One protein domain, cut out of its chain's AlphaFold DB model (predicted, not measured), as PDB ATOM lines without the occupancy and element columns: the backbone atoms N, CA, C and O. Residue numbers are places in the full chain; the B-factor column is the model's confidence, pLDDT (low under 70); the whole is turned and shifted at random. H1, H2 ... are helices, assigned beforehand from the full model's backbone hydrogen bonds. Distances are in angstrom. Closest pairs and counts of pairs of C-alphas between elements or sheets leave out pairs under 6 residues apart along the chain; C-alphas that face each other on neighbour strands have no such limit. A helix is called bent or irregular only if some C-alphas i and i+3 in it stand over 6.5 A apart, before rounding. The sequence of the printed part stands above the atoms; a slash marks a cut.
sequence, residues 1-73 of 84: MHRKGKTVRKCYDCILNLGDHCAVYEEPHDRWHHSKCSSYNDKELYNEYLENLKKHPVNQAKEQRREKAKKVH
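What this domain is: This is residues 1 to 73 of the 84 residues of an uncharacterized protein of Candidatus Scalindua sp. AMX11 (UniProt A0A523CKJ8). An open U, with a compact head of loops at one side, helix H2 as its base, and helix H3 as a free arm at the other side, across an empty gap from the head. The head is made largely of chain without named elements, with the short helix H1 set in it; the first residues of H2, 43 to 50, still belong to this body, while residues 51 to 73 stick out from it. The printed part has 73 residues with three named helices, in the order H1, H2, H3, and no named strand. The class is all helix, though under half of the residues, 31 of 73, are in named elements. The whole is loose, with a radius of gyration of the C-alphas of 14.4 A, and flat, spanning 42 by 32 by 17 A.

How they stand to each other: The longest helix by residues is H3, residues 60 to 73, and it touches no helix. Before it in the chain stands H2, residues 43 to 55, joined to H3 by a tight link of 4 residues; the two helices are apart, with no C-alpha of the one within 8 A of the other. Residues 51 to 73, of which 51 to 55 belong to H2 and 60 to 73 to H3, stand free: no C-alpha 8 or more residues away along the chain comes within 10 A of them. H1, residues 28 to 31, is apart from H2 and from H3. Just after H1, residues 32 to 33 make a short antiparallel pairing with residues 36 to 37. In H2 and H3 every O i to N i+4 pair is within hydrogen-bond range; H1 is too short for such a pair, and its one O i to N i+3 pair is within range.

Where its parts are: H3 measures 19.9 A from C-alpha 60 at (-1.712, -36.035, 35.116) to C-alpha 73 at (-11.940, -30.050, 51.121). H2 measures 18.6 A from its first to its last C-alpha and begins with C-alpha 43 at (19.784, -48.974, 44.591). H1, from Pro 28 to Arg 31, measures 5.5 A, and its C-alpha 28 is at (7.084, -50.021, 55.317). None of the three helices is bent or irregular.

The domain as a whole: The two C-alphas farthest apart are those of His 34 and Val 72, at 42.3 A. Without the stretch that stands free, the body has 50 residues and spans 31 by 21 by 15 A, with a radius of gyration of 10.1 A. Residues 1 to 27 hold no named element, and the link from H1 to H2, 11 residues, is long. The printed part has no cut; it begins at the chain's first residue and ends at residue 73 of 84. The mean pLDDT of the printed part is 85.5, that of H3 is 76, and residues 1 to 3 and residue 73 are under 70.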
ATOM      1  N   MET A   1      -5.307 -48.702  63.426       51.19
ATOM      2  CA  MET A   1      -4.397 -47.576  63.103       51.19
ATOM      3  C   MET A   1      -4.106 -47.619  61.610       51.19
ATOM      4  O   MET A   1      -3.550 -48.614  61.170       51.19
ATOM      5  N   HIS A   2      -4.485 -46.605  60.828       58.72
ATOM      6  CA  HIS A   2      -4.175 -46.550  59.392       58.72
ATOM      7  C   HIS A   2      -2.689 -46.207  59.194       58.72
ATOM      8  O   HIS A   2      -2.319 -45.038  59.162       58.72
ATOM      9  N   ARG A   3      -1.820 -47.228  59.157       68.88
ATOM     10  CA  ARG A   3      -0.365 -47.085  58.926       68.88
ATOM     11  C   ARG A   3       0.033 -47.287  57.463       68.88
ATOM     12  O   ARG A   3       1.214 -47.239  57.141       68.88
ATOM     13  N   LYS A   4      -0.958 -47.498  56.602       75.00
ATOM     14  CA  LYS A   4      -0.781 -47.774  55.186       75.00
ATOM     15  C   LYS A   4       0.013 -46.655  54.511       75.00
ATOM     16  O   LYS A   4      -0.302 -45.480  54.695       75.00
ATOM     17  N   GLY A   5       1.062 -47.015  53.786       74.19
ATOM     18  CA  GLY A   5       1.988 -46.103  53.118       74.19
ATOM     19  C   GLY A   5       3.001 -45.436  54.047       74.19
ATOM     20  O   GLY A   5       4.149 -45.285  53.656       74.19
ATOM     21  N   LYS A   6       2.633 -45.090  55.287       83.50
ATOM     22  CA  LYS A   6       3.467 -44.256  56.162       83.50
ATOM     23  C   LYS A   6       4.860 -44.856  56.377       83.50
ATOM     24  O   LYS A   6       5.006 -45.986  56.846       83.50
ATOM     25  N   THR A   7       5.888 -44.069  56.082       86.00
ATOM     26  CA  THR A   7       7.277 -44.472  56.296       86.00
ATOM     27  C   THR A   7       7.666 -44.404  57.769       86.00
ATOM     28  O   THR A   7       7.132 -43.634  58.575       86.00
ATOM     29  N   VAL A   8       8.604 -45.267  58.148       88.94
ATOM     30  CA  VAL A   8       9.100 -45.362  59.522       88.94
ATOM     31  C   VAL A   8      10.068 -44.206  59.769       88.94
ATOM     32  O   VAL A   8      10.827 -43.842  58.877       88.94
ATOM     33  N   ARG A   9      10.125 -43.652  60.989       88.62
ATOM     34  CA  ARG A   9      11.008 -42.507  61.315       88.62
ATOM     35  C   ARG A   9      12.478 -42.731  60.924       88.62
ATOM     36  O   ARG A   9      13.180 -41.786  60.593       88.62
ATOM     37  N   LYS A  10      12.935 -43.983  60.963       89.12
ATOM     38  CA  LYS A  10      14.304 -44.385  60.619       89.12
ATOM     39  C   LYS A  10      14.577 -44.462  59.106       89.12
ATOM     40  O   LYS A  10      15.711 -44.683  58.723       89.12
ATOM     41  N   CYS A  11      13.569 -44.283  58.251       91.38
ATOM     42  CA  CYS A  11      13.725 -44.227  56.796       91.38
ATOM     43  C   CYS A  11      14.136 -42.835  56.279       91.38
ATOM     44  O   CYS A  11      14.152 -42.650  55.068       91.38
ATOM     45  N   TYR A  12      14.398 -41.847  57.146       89.81
ATOM     46  CA  TYR A  12      14.570 -40.439  56.748       89.81
ATOM     47  C   TYR A  12      15.652 -40.209  55.673       89.81
ATOM     48  O   TYR A  12      15.511 -39.303  54.864       89.81
ATOM     49  N   ASP A  13      16.681 -41.052  55.644       91.44
ATOM     50  CA  ASP A  13      17.836 -41.032  54.739       91.44
ATOM     51  C   ASP A  13      17.858 -42.220  53.756       91.44
ATOM     52  O   ASP A  13      18.868 -42.485  53.104       91.44
ATOM     53  N   CYS A  14      16.749 -42.957  53.643       94.44
ATOM     54  CA  CYS A  14      16.620 -44.061  52.700       94.44
ATOM     55  C   CYS A  14      16.232 -43.535  51.309       94.44
ATOM     56  O   CYS A  14      15.215 -42.861  51.182       94.44
ATOM     57  N   ILE A  15      16.948 -43.923  50.250       94.88
ATOM     58  CA  ILE A  15      16.621 -43.554  48.857       94.88
ATOM     59  C   ILE A  15      15.242 -44.057  48.405       94.88
ATOM     60  O   ILE A  15      14.650 -43.502  47.490       94.88
ATOM     61  N   LEU A  16      14.714 -45.095  49.060       93.69
ATOM     62  CA  LEU A  16      13.377 -45.630  48.796       93.69
ATOM     63  C   LEU A  16      12.273 -44.898  49.576       93.69
ATOM     64  O   LEU A  16      11.109 -45.290  49.484       93.69
ATOM     65  N   ASN A  17      12.612 -43.897  50.395       94.06
ATOM     66  CA  ASN A  17      11.648 -43.071  51.114       94.06
ATOM     67  C   ASN A  17      11.249 -41.867  50.254       94.06
ATOM     68  O   ASN A  17      12.044 -40.958  50.041       94.06
ATOM     69  N   LEU A  18       9.994 -41.840  49.813       90.62
ATOM     70  CA  LEU A  18       9.433 -40.764  48.992       90.62
ATOM     71  C   LEU A  18       8.773 -39.663  49.845       90.62
ATOM     72  O   LEU A  18       8.126 -38.762  49.322       90.62
ATOM     73  N   GLY A  19       8.946 -39.726  51.170       87.94
ATOM     74  CA  GLY A  19       8.420 -38.777  52.147       87.94
ATOM     75  C   GLY A  19       7.103 -39.243  52.758       87.94
ATOM     76  O   GLY A  19       7.019 -39.433  53.971       87.94
ATOM     77  N   ASP A  20       6.082 -39.463  51.932       86.00
ATOM     78  CA  ASP A  20       4.766 -39.948  52.362       86.00
ATOM     79  C   ASP A  20       4.642 -41.480  52.307       86.00
ATOM     80  O   ASP A  20       3.931 -42.061  53.132       86.00
ATOM     81  N   HIS A  21       5.362 -42.129  51.384       90.75
ATOM     82  CA  HIS A  21       5.383 -43.582  51.222       90.75
ATOM     83  C   HIS A  21       6.749 -44.159  50.834       90.75
ATOM     84  O   HIS A  21       7.698 -43.435  50.535       90.75
ATOM     85  N   CYS A  22       6.874 -45.490  50.892       92.12
ATOM     86  CA  CYS A  22       8.038 -46.194  50.360       92.12
ATOM     87  C   CYS A  22       7.810 -46.554  48.890       92.12
ATOM     88  O   CYS A  22       6.727 -47.003  48.525       92.12
ATOM     89  N   ALA A  23       8.854 -46.422  48.073       91.25
ATOM     90  CA  ALA A  23       8.828 -46.755  46.651       91.25
ATOM     91  C   ALA A  23       8.489 -48.234  46.365       91.25
ATOM     92  O   ALA A  23       7.945 -48.546  45.310       91.25
ATOM     93  N   VAL A  24       8.810 -49.138  47.298       92.06
ATOM     94  CA  VAL A  24       8.723 -50.598  47.093       92.06
ATOM     95  C   VAL A  24       7.603 -51.238  47.909       92.06
ATOM     96  O   VAL A  24       6.967 -52.187  47.458       92.06
ATOM     97  N   TYR A  25       7.362 -50.752  49.129       90.50
ATOM     98  CA  TYR A  25       6.475 -51.418  50.081       90.50
ATOM     99  C   TYR A  25       5.278 -50.552  50.450       90.50
ATOM    100  O   TYR A  25       5.433 -49.426  50.921       90.50
ATOM    101  N   GLU A  26       4.085 -51.130  50.320       88.69
ATOM    102  CA  GLU A  26       2.832 -50.497  50.737       88.69
ATOM    103  C   GLU A  26       2.765 -50.308  52.261       88.69
ATOM    104  O   GLU A  26       2.206 -49.322  52.739       88.69
ATOM    105  N   GLU A  27       3.388 -51.206  53.029       89.81
ATOM    106  CA  GLU A  27       3.485 -51.124  54.488       89.81
ATOM    107  C   GLU A  27       4.955 -51.200  54.935       89.81
ATOM    108  O   GLU A  27       5.482 -52.272  55.236       89.81
ATOM    109  N   PRO A  28       5.662 -50.052  54.986       89.62
ATOM    110  CA  PRO A  28       7.084 -50.021  55.317       89.62
ATOM    111  C   PRO A  28       7.374 -50.539  56.725       89.62
ATOM    112  O   PRO A  28       8.424 -51.126  56.949       89.62
ATOM    113  N   HIS A  29       6.455 -50.337  57.673       88.31
ATOM    114  CA  HIS A  29       6.609 -50.749  59.069       88.31
ATOM    115  C   HIS A  29       6.824 -52.258  59.240       88.31
ATOM    116  O   HIS A  29       7.624 -52.651  60.086       88.31
ATOM    117  N   ASP A  30       6.191 -53.081  58.407       89.56
ATOM    118  CA  ASP A  30       6.274 -54.544  58.494       89.56
ATOM    119  C   ASP A  30       7.622 -55.082  58.013       89.56
ATOM    120  O   ASP A  30       8.027 -56.194  58.347       89.56
ATOM    121  N   ARG A  31       8.368 -54.268  57.261       90.25
ATOM    122  CA  ARG A  31       9.724 -54.601  56.815       90.25
ATOM    123  C   ARG A  31      10.794 -54.312  57.856       90.25
ATOM    124  O   ARG A  31      11.950 -54.671  57.645       90.25
ATOM    125  N   TRP A  32      10.435 -53.670  58.967       89.69
ATOM    126  CA  TRP A  32      11.370 -53.364  60.044       89.69
ATOM    127  C   TRP A  32      11.361 -54.467  61.098       89.69
ATOM    128  O   TRP A  32      10.628 -54.401  62.082       89.69
ATOM    129  N   HIS A  33      12.236 -55.454  60.925       90.06
ATOM    130  CA  HIS A  33      12.462 -56.516  61.903       90.06
ATOM    131  C   HIS A  33      13.752 -56.251  62.687       90.06
ATOM    132  O   HIS A  33      14.757 -55.831  62.117       90.06
ATOM    133  N   HIS A  34      13.734 -56.434  64.013       89.44
ATOM    134  CA  HIS A  34      14.869 -56.119  64.898       89.44
ATOM    135  C   HIS A  34      15.522 -54.750  64.617       89.44
ATOM    136  O   HIS A  34      16.744 -54.610  64.611       89.44
ATOM    137  N   SER A  35      14.704 -53.716  64.379       87.06
ATOM    138  CA  SER A  35      15.175 -52.360  64.062       87.06
ATOM    139  C   SER A  35      15.974 -52.212  62.757       87.06
ATOM    140  O   SER A  35      16.654 -51.197  62.603       87.06
ATOM    141  N   LYS A  36      15.871 -53.154  61.814       90.56
ATOM    142  CA  LYS A  36      16.512 -53.086  60.492       90.56
ATOM    143  C   LYS A  36      15.496 -53.337  59.380       90.56
ATOM    144  O   LYS A  36      14.584 -54.139  59.553       90.56
ATOM    145  N   CYS A  37      15.674 -52.664  58.247       92.50
ATOM    146  CA  CYS A  37      14.922 -52.917  57.019       92.50
ATOM    147  C   CYS A  37      15.820 -53.654  56.021       92.50
ATOM    148  O   CYS A  37      16.963 -53.246  55.818       92.50
ATOM    149  N   SER A  38      15.306 -54.720  55.405       90.62
ATOM    150  CA  SER A  38      16.050 -55.566  54.459       90.62
ATOM    151  C   SER A  38      16.513 -54.825  53.207       90.62
ATOM    152  O   SER A  38      17.557 -55.148  52.662       90.62
ATOM    153  N   SER A  39      15.748 -53.825  52.775       93.19
ATOM    154  CA  SER A  39      15.981 -53.076  51.533       93.19
ATOM    155  C   SER A  39      16.385 -51.632  51.799       93.19
ATOM    156  O   SER A  39      16.164 -50.742  50.981       93.19
ATOM    157  N   TYR A  40      16.919 -51.361  52.987       94.19
ATOM    158  CA  TYR A  40      17.378 -50.027  53.326       94.19
ATOM    159  C   TYR A  40      18.500 -49.599  52.370       94.19
ATOM    160  O   TYR A  40      19.537 -50.251  52.294       94.19
ATOM    161  N   ASN A  41      18.292 -48.485  51.665       93.50
ATOM    162  CA  ASN A  41      19.229 -47.940  50.683       93.50
ATOM    163  C   ASN A  41      19.597 -48.862  49.504       93.50
ATOM    164  O   ASN A  41      20.670 -48.727  48.914       93.50
ATOM    165  N   ASP A  42      18.683 -49.749  49.116       95.06
ATOM    166  CA  ASP A  42      18.863 -50.611  47.948       95.06
ATOM    167  C   ASP A  42      18.668 -49.841  46.629       95.06
ATOM    168  O   ASP A  42      17.574 -49.362  46.308       95.06
ATOM    169  N   LYS A  43      19.756 -49.710  45.862       95.06
ATOM    170  CA  LYS A  43      19.784 -48.974  44.591       95.06
ATOM    171  C   LYS A  43      19.103 -49.728  43.454       95.06
ATOM    172  O   LYS A  43      18.582 -49.083  42.549       95.06
ATOM    173  N   GLU A  44      19.114 -51.057  43.477       95.12
ATOM    174  CA  GLU A  44      18.513 -51.864  42.413       95.12
ATOM    175  C   GLU A  44      16.997 -51.711  42.444       95.12
ATOM    176  O   GLU A  44      16.386 -51.367  41.431       95.12
ATOM    177  N   LEU A  45      16.414 -51.816  43.639       94.81
ATOM    178  CA  LEU A  45      14.986 -51.586  43.848       94.81
ATOM    179  C   LEU A  45      14.566 -50.151  43.503       94.81
ATOM    180  O   LEU A  45      13.474 -49.926  42.978       94.81
ATOM    181  N   TYR A  46      15.431 -49.170  43.764       94.69
ATOM    182  CA  TYR A  46      15.151 -47.788  43.380       94.69
ATOM    183  C   TYR A  46      15.136 -47.613  41.857       94.69
ATOM    184  O   TYR A  46      14.239 -46.969  41.314       94.69
ATOM    185  N   ASN A  47      16.089 -48.222  41.150       94.19
ATOM    186  CA  ASN A  47      16.123 -48.184  39.690       94.19
ATOM    187  C   ASN A  47      14.904 -48.882  39.078       94.19
ATOM    188  O   ASN A  47      14.302 -48.350  38.148       94.19
ATOM    189  N   GLU A  48      14.491 -50.028  39.625       93.38
ATOM    190  CA  GLU A  48      13.282 -50.727  39.185       93.38
ATOM    191  C   GLU A  48      12.029 -49.856  39.351       93.38
ATOM    192  O   GLU A  48      11.193 -49.777  38.447       93.38
ATOM    193  N   TYR A  49      11.923 -49.137  40.470       92.00
ATOM    194  CA  TYR A  49      10.850 -48.168  40.685       92.00
ATOM    195  C   TYR A  49      10.843 -47.067  39.611       92.00
ATOM    196  O   TYR A  49       9.791 -46.777  39.033       92.00
ATOM    197  N   LEU A  50      12.005 -46.493  39.283       91.25
ATOM    198  CA  LEU A  50      12.117 -45.475  38.232       91.25
ATOM    199  C   LEU A  50      11.728 -46.017  36.850       91.25
ATOM    200  O   LEU A  50      11.041 -45.331  36.090       91.25
ATOM    201  N   GLU A  51      12.122 -47.245  36.518       92.56
ATOM    202  CA  GLU A  51      11.730 -47.892  35.262       92.56
ATOM    203  C   GLU A  51      10.221 -48.172  35.209       92.56
ATOM    204  O   GLU A  51       9.580 -47.945  34.180       92.56
ATOM    205  N   ASN A  52       9.617 -48.583  36.326       88.38
ATOM    206  CA  ASN A  52       8.170 -48.777  36.418       88.38
ATOM    207  C   ASN A  52       7.394 -47.463  36.256       88.38
ATOM    208  O   ASN A  52       6.370 -47.444  35.568       88.38
ATOM    209  N   LEU A  53       7.899 -46.350  36.797       86.69
ATOM    210  CA  LEU A  53       7.308 -45.027  36.576       86.69
ATOM    211  C   LEU A  53       7.344 -44.604  35.102       86.69
ATOM    212  O   LEU A  53       6.377 -44.023  34.610       86.69
ATOM    213  N   LYS A  54       8.433 -44.906  34.382       86.75
ATOM    214  CA  LYS A  54       8.535 -44.618  32.941       86.75
ATOM    215  C   LYS A  54       7.543 -45.441  32.122       86.75
ATOM    216  O   LYS A  54       6.958 -44.921  31.177       86.75
ATOM    217  N   LYS A  55       7.344 -46.714  32.486       86.56
ATOM    218  CA  LYS A  55       6.393 -47.619  31.815       86.56
ATOM    219  C   LYS A  55       4.937 -47.242  32.081       86.56
ATOM    220  O   LYS A  55       4.095 -47.388  31.198       86.56
ATOM    221  N   HIS A  56       4.645 -46.748  33.282       80.44
ATOM    222  CA  HIS A  56       3.298 -46.392  33.720       80.44
ATOM    223  C   HIS A  56       3.232 -44.922  34.145       80.44
ATOM    224  O   HIS A  56       3.077 -44.628  35.335       80.44
ATOM    225  N   PRO A  57       3.326 -43.977  33.191       75.75
ATOM    226  CA  PRO A  57       3.244 -42.563  33.510       75.75
ATOM    227  C   PRO A  57       1.893 -42.255  34.161       75.75
ATOM    228  O   PRO A  57       0.826 -42.658  33.686       75.75
ATOM    229  N   VAL A  58       1.937 -41.530  35.276       72.62
ATOM    230  CA  VAL A  58       0.734 -41.168  36.023       72.62
ATOM    231  C   VAL A  58      -0.149 -40.274  35.153       72.62
ATOM    232  O   VAL A  58       0.317 -39.306  34.552       72.62
ATOM    233  N   ASN A  59      -1.449 -40.575  35.091       78.25
ATOM    234  CA  ASN A  59      -2.404 -39.742  34.366       78.25
ATOM    235  C   ASN A  59      -2.533 -38.375  35.063       78.25
ATOM    236  O   ASN A  59      -3.267 -38.228  36.045       78.25
ATOM    237  N   GLN A  60      -1.824 -37.375  34.535       76.19
ATOM    238  CA  GLN A  60      -1.712 -36.035  35.116       76.19
ATOM    239  C   GLN A  60      -3.079 -35.382  35.373       76.19
ATOM    240  O   GLN A  60      -3.282 -34.751  36.409       76.19
ATOM    241  N   ALA A  61      -4.063 -35.603  34.495       76.75
ATOM    242  CA  ALA A  61      -5.408 -35.048  34.654       76.75
ATOM    243  C   ALA A  61      -6.171 -35.648  35.852       76.75
ATOM    244  O   ALA A  61      -7.089 -35.030  36.399       76.75
ATOM    245  N   LYS A  62      -5.841 -36.875  36.273       76.06
ATOM    246  CA  LYS A  62      -6.417 -37.492  37.477       76.06
ATOM    247  C   LYS A  62      -5.774 -36.932  38.747       76.06
ATOM    248  O   LYS A  62      -6.495 -36.656  39.705       76.06
ATOM    249  N   GLU A  63      -4.463 -36.713  38.735       76.06
ATOM    250  CA  GLU A  63      -3.742 -36.134  39.874       76.06
ATOM    251  C   GLU A  63      -4.121 -34.668  40.107       76.06
ATOM    252  O   GLU A  63      -4.497 -34.312  41.222       76.06
ATOM    253  N   GLN A  64      -4.213 -33.854  39.051       76.94
ATOM    254  CA  GLN A  64      -4.704 -32.472  39.159       76.94
ATOM    255  C   GLN A  64      -6.110 -32.395  39.776       76.94
ATOM    256  O   GLN A  64      -6.397 -31.525  40.601       76.94
ATOM    257  N   ARG A  65      -7.002 -33.334  39.421       76.56
ATOM    258  CA  ARG A  65      -8.340 -33.425  40.028       76.56
ATOM    259  C   ARG A  65      -8.274 -33.772  41.515       76.56
ATOM    260  O   ARG A  65      -9.010 -33.173  42.298       76.56
ATOM    261  N   ARG A  66      -7.400 -34.700  41.917       78.38
ATOM    262  CA  ARG A  66      -7.202 -35.073  43.327       78.38
ATOM    263  C   ARG A  66      -6.627 -33.923  44.146       78.38
ATOM    264  O   ARG A  66      -7.131 -33.657  45.234       78.38
ATOM    265  N   GLU A  67      -5.626 -33.214  43.633       80.00
ATOM    266  CA  GLU A  67      -5.057 -32.042  44.304       80.00
ATOM    267  C   GLU A  67      -6.079 -30.915  44.459       80.00
ATOM    268  O   GLU A  67      -6.218 -30.352  45.547       80.00
ATOM    269  N   LYS A  68      -6.847 -30.617  43.401       81.38
ATOM    270  CA  LYS A  68      -7.927 -29.625  43.464       81.38
ATOM    271  C   LYS A  68      -8.972 -30.018  44.510       81.38
ATOM    272  O   LYS A  68      -9.368 -29.175  45.305       81.38
ATOM    273  N   ALA A  69      -9.372 -31.290  44.558       77.88
ATOM    274  CA  ALA A  69     -10.309 -31.789  45.562       77.88
ATOM    275  C   ALA A  69      -9.763 -31.657  46.996       77.88
ATOM    276  O   ALA A  69     -10.492 -31.198  47.870       77.88
ATOM    277  N   LYS A  70      -8.481 -31.977  47.234       76.38
ATOM    278  CA  LYS A  70      -7.826 -31.781  48.544       76.38
ATOM    279  C   LYS A  70      -7.852 -30.311  48.981       76.38
ATOM    280  O   LYS A  70      -8.192 -30.038  50.126       76.38
ATOM    281  N   LYS A  71      -7.556 -29.375  48.068       74.31
ATOM    282  CA  LYS A  71      -7.610 -27.924  48.337       74.31
ATOM    283  C   LYS A  71      -9.027 -27.429  48.648       74.31
ATOM    284  O   LYS A  71      -9.200 -26.570  49.504       74.31
ATOM    285  N   VAL A  72     -10.040 -27.958  47.955       72.00
ATOM    286  CA  VAL A  72     -11.451 -27.599  48.190       72.00
ATOM    287  C   VAL A  72     -11.967 -28.187  49.505       72.00
ATOM    288  O   VAL A  72     -12.715 -27.519  50.208       72.00
ATOM    289  N   HIS A  73     -11.539 -29.398  49.872       63.59
ATOM    290  CA  HIS A  73     -11.940 -30.050  51.121       63.59
ATOM    291  C   HIS A  73     -11.513 -29.273  52.379       63.59
ATOM    292  O   HIS A  73     -12.184 -29.348  53.402       63.59
TER     293      HIS A  73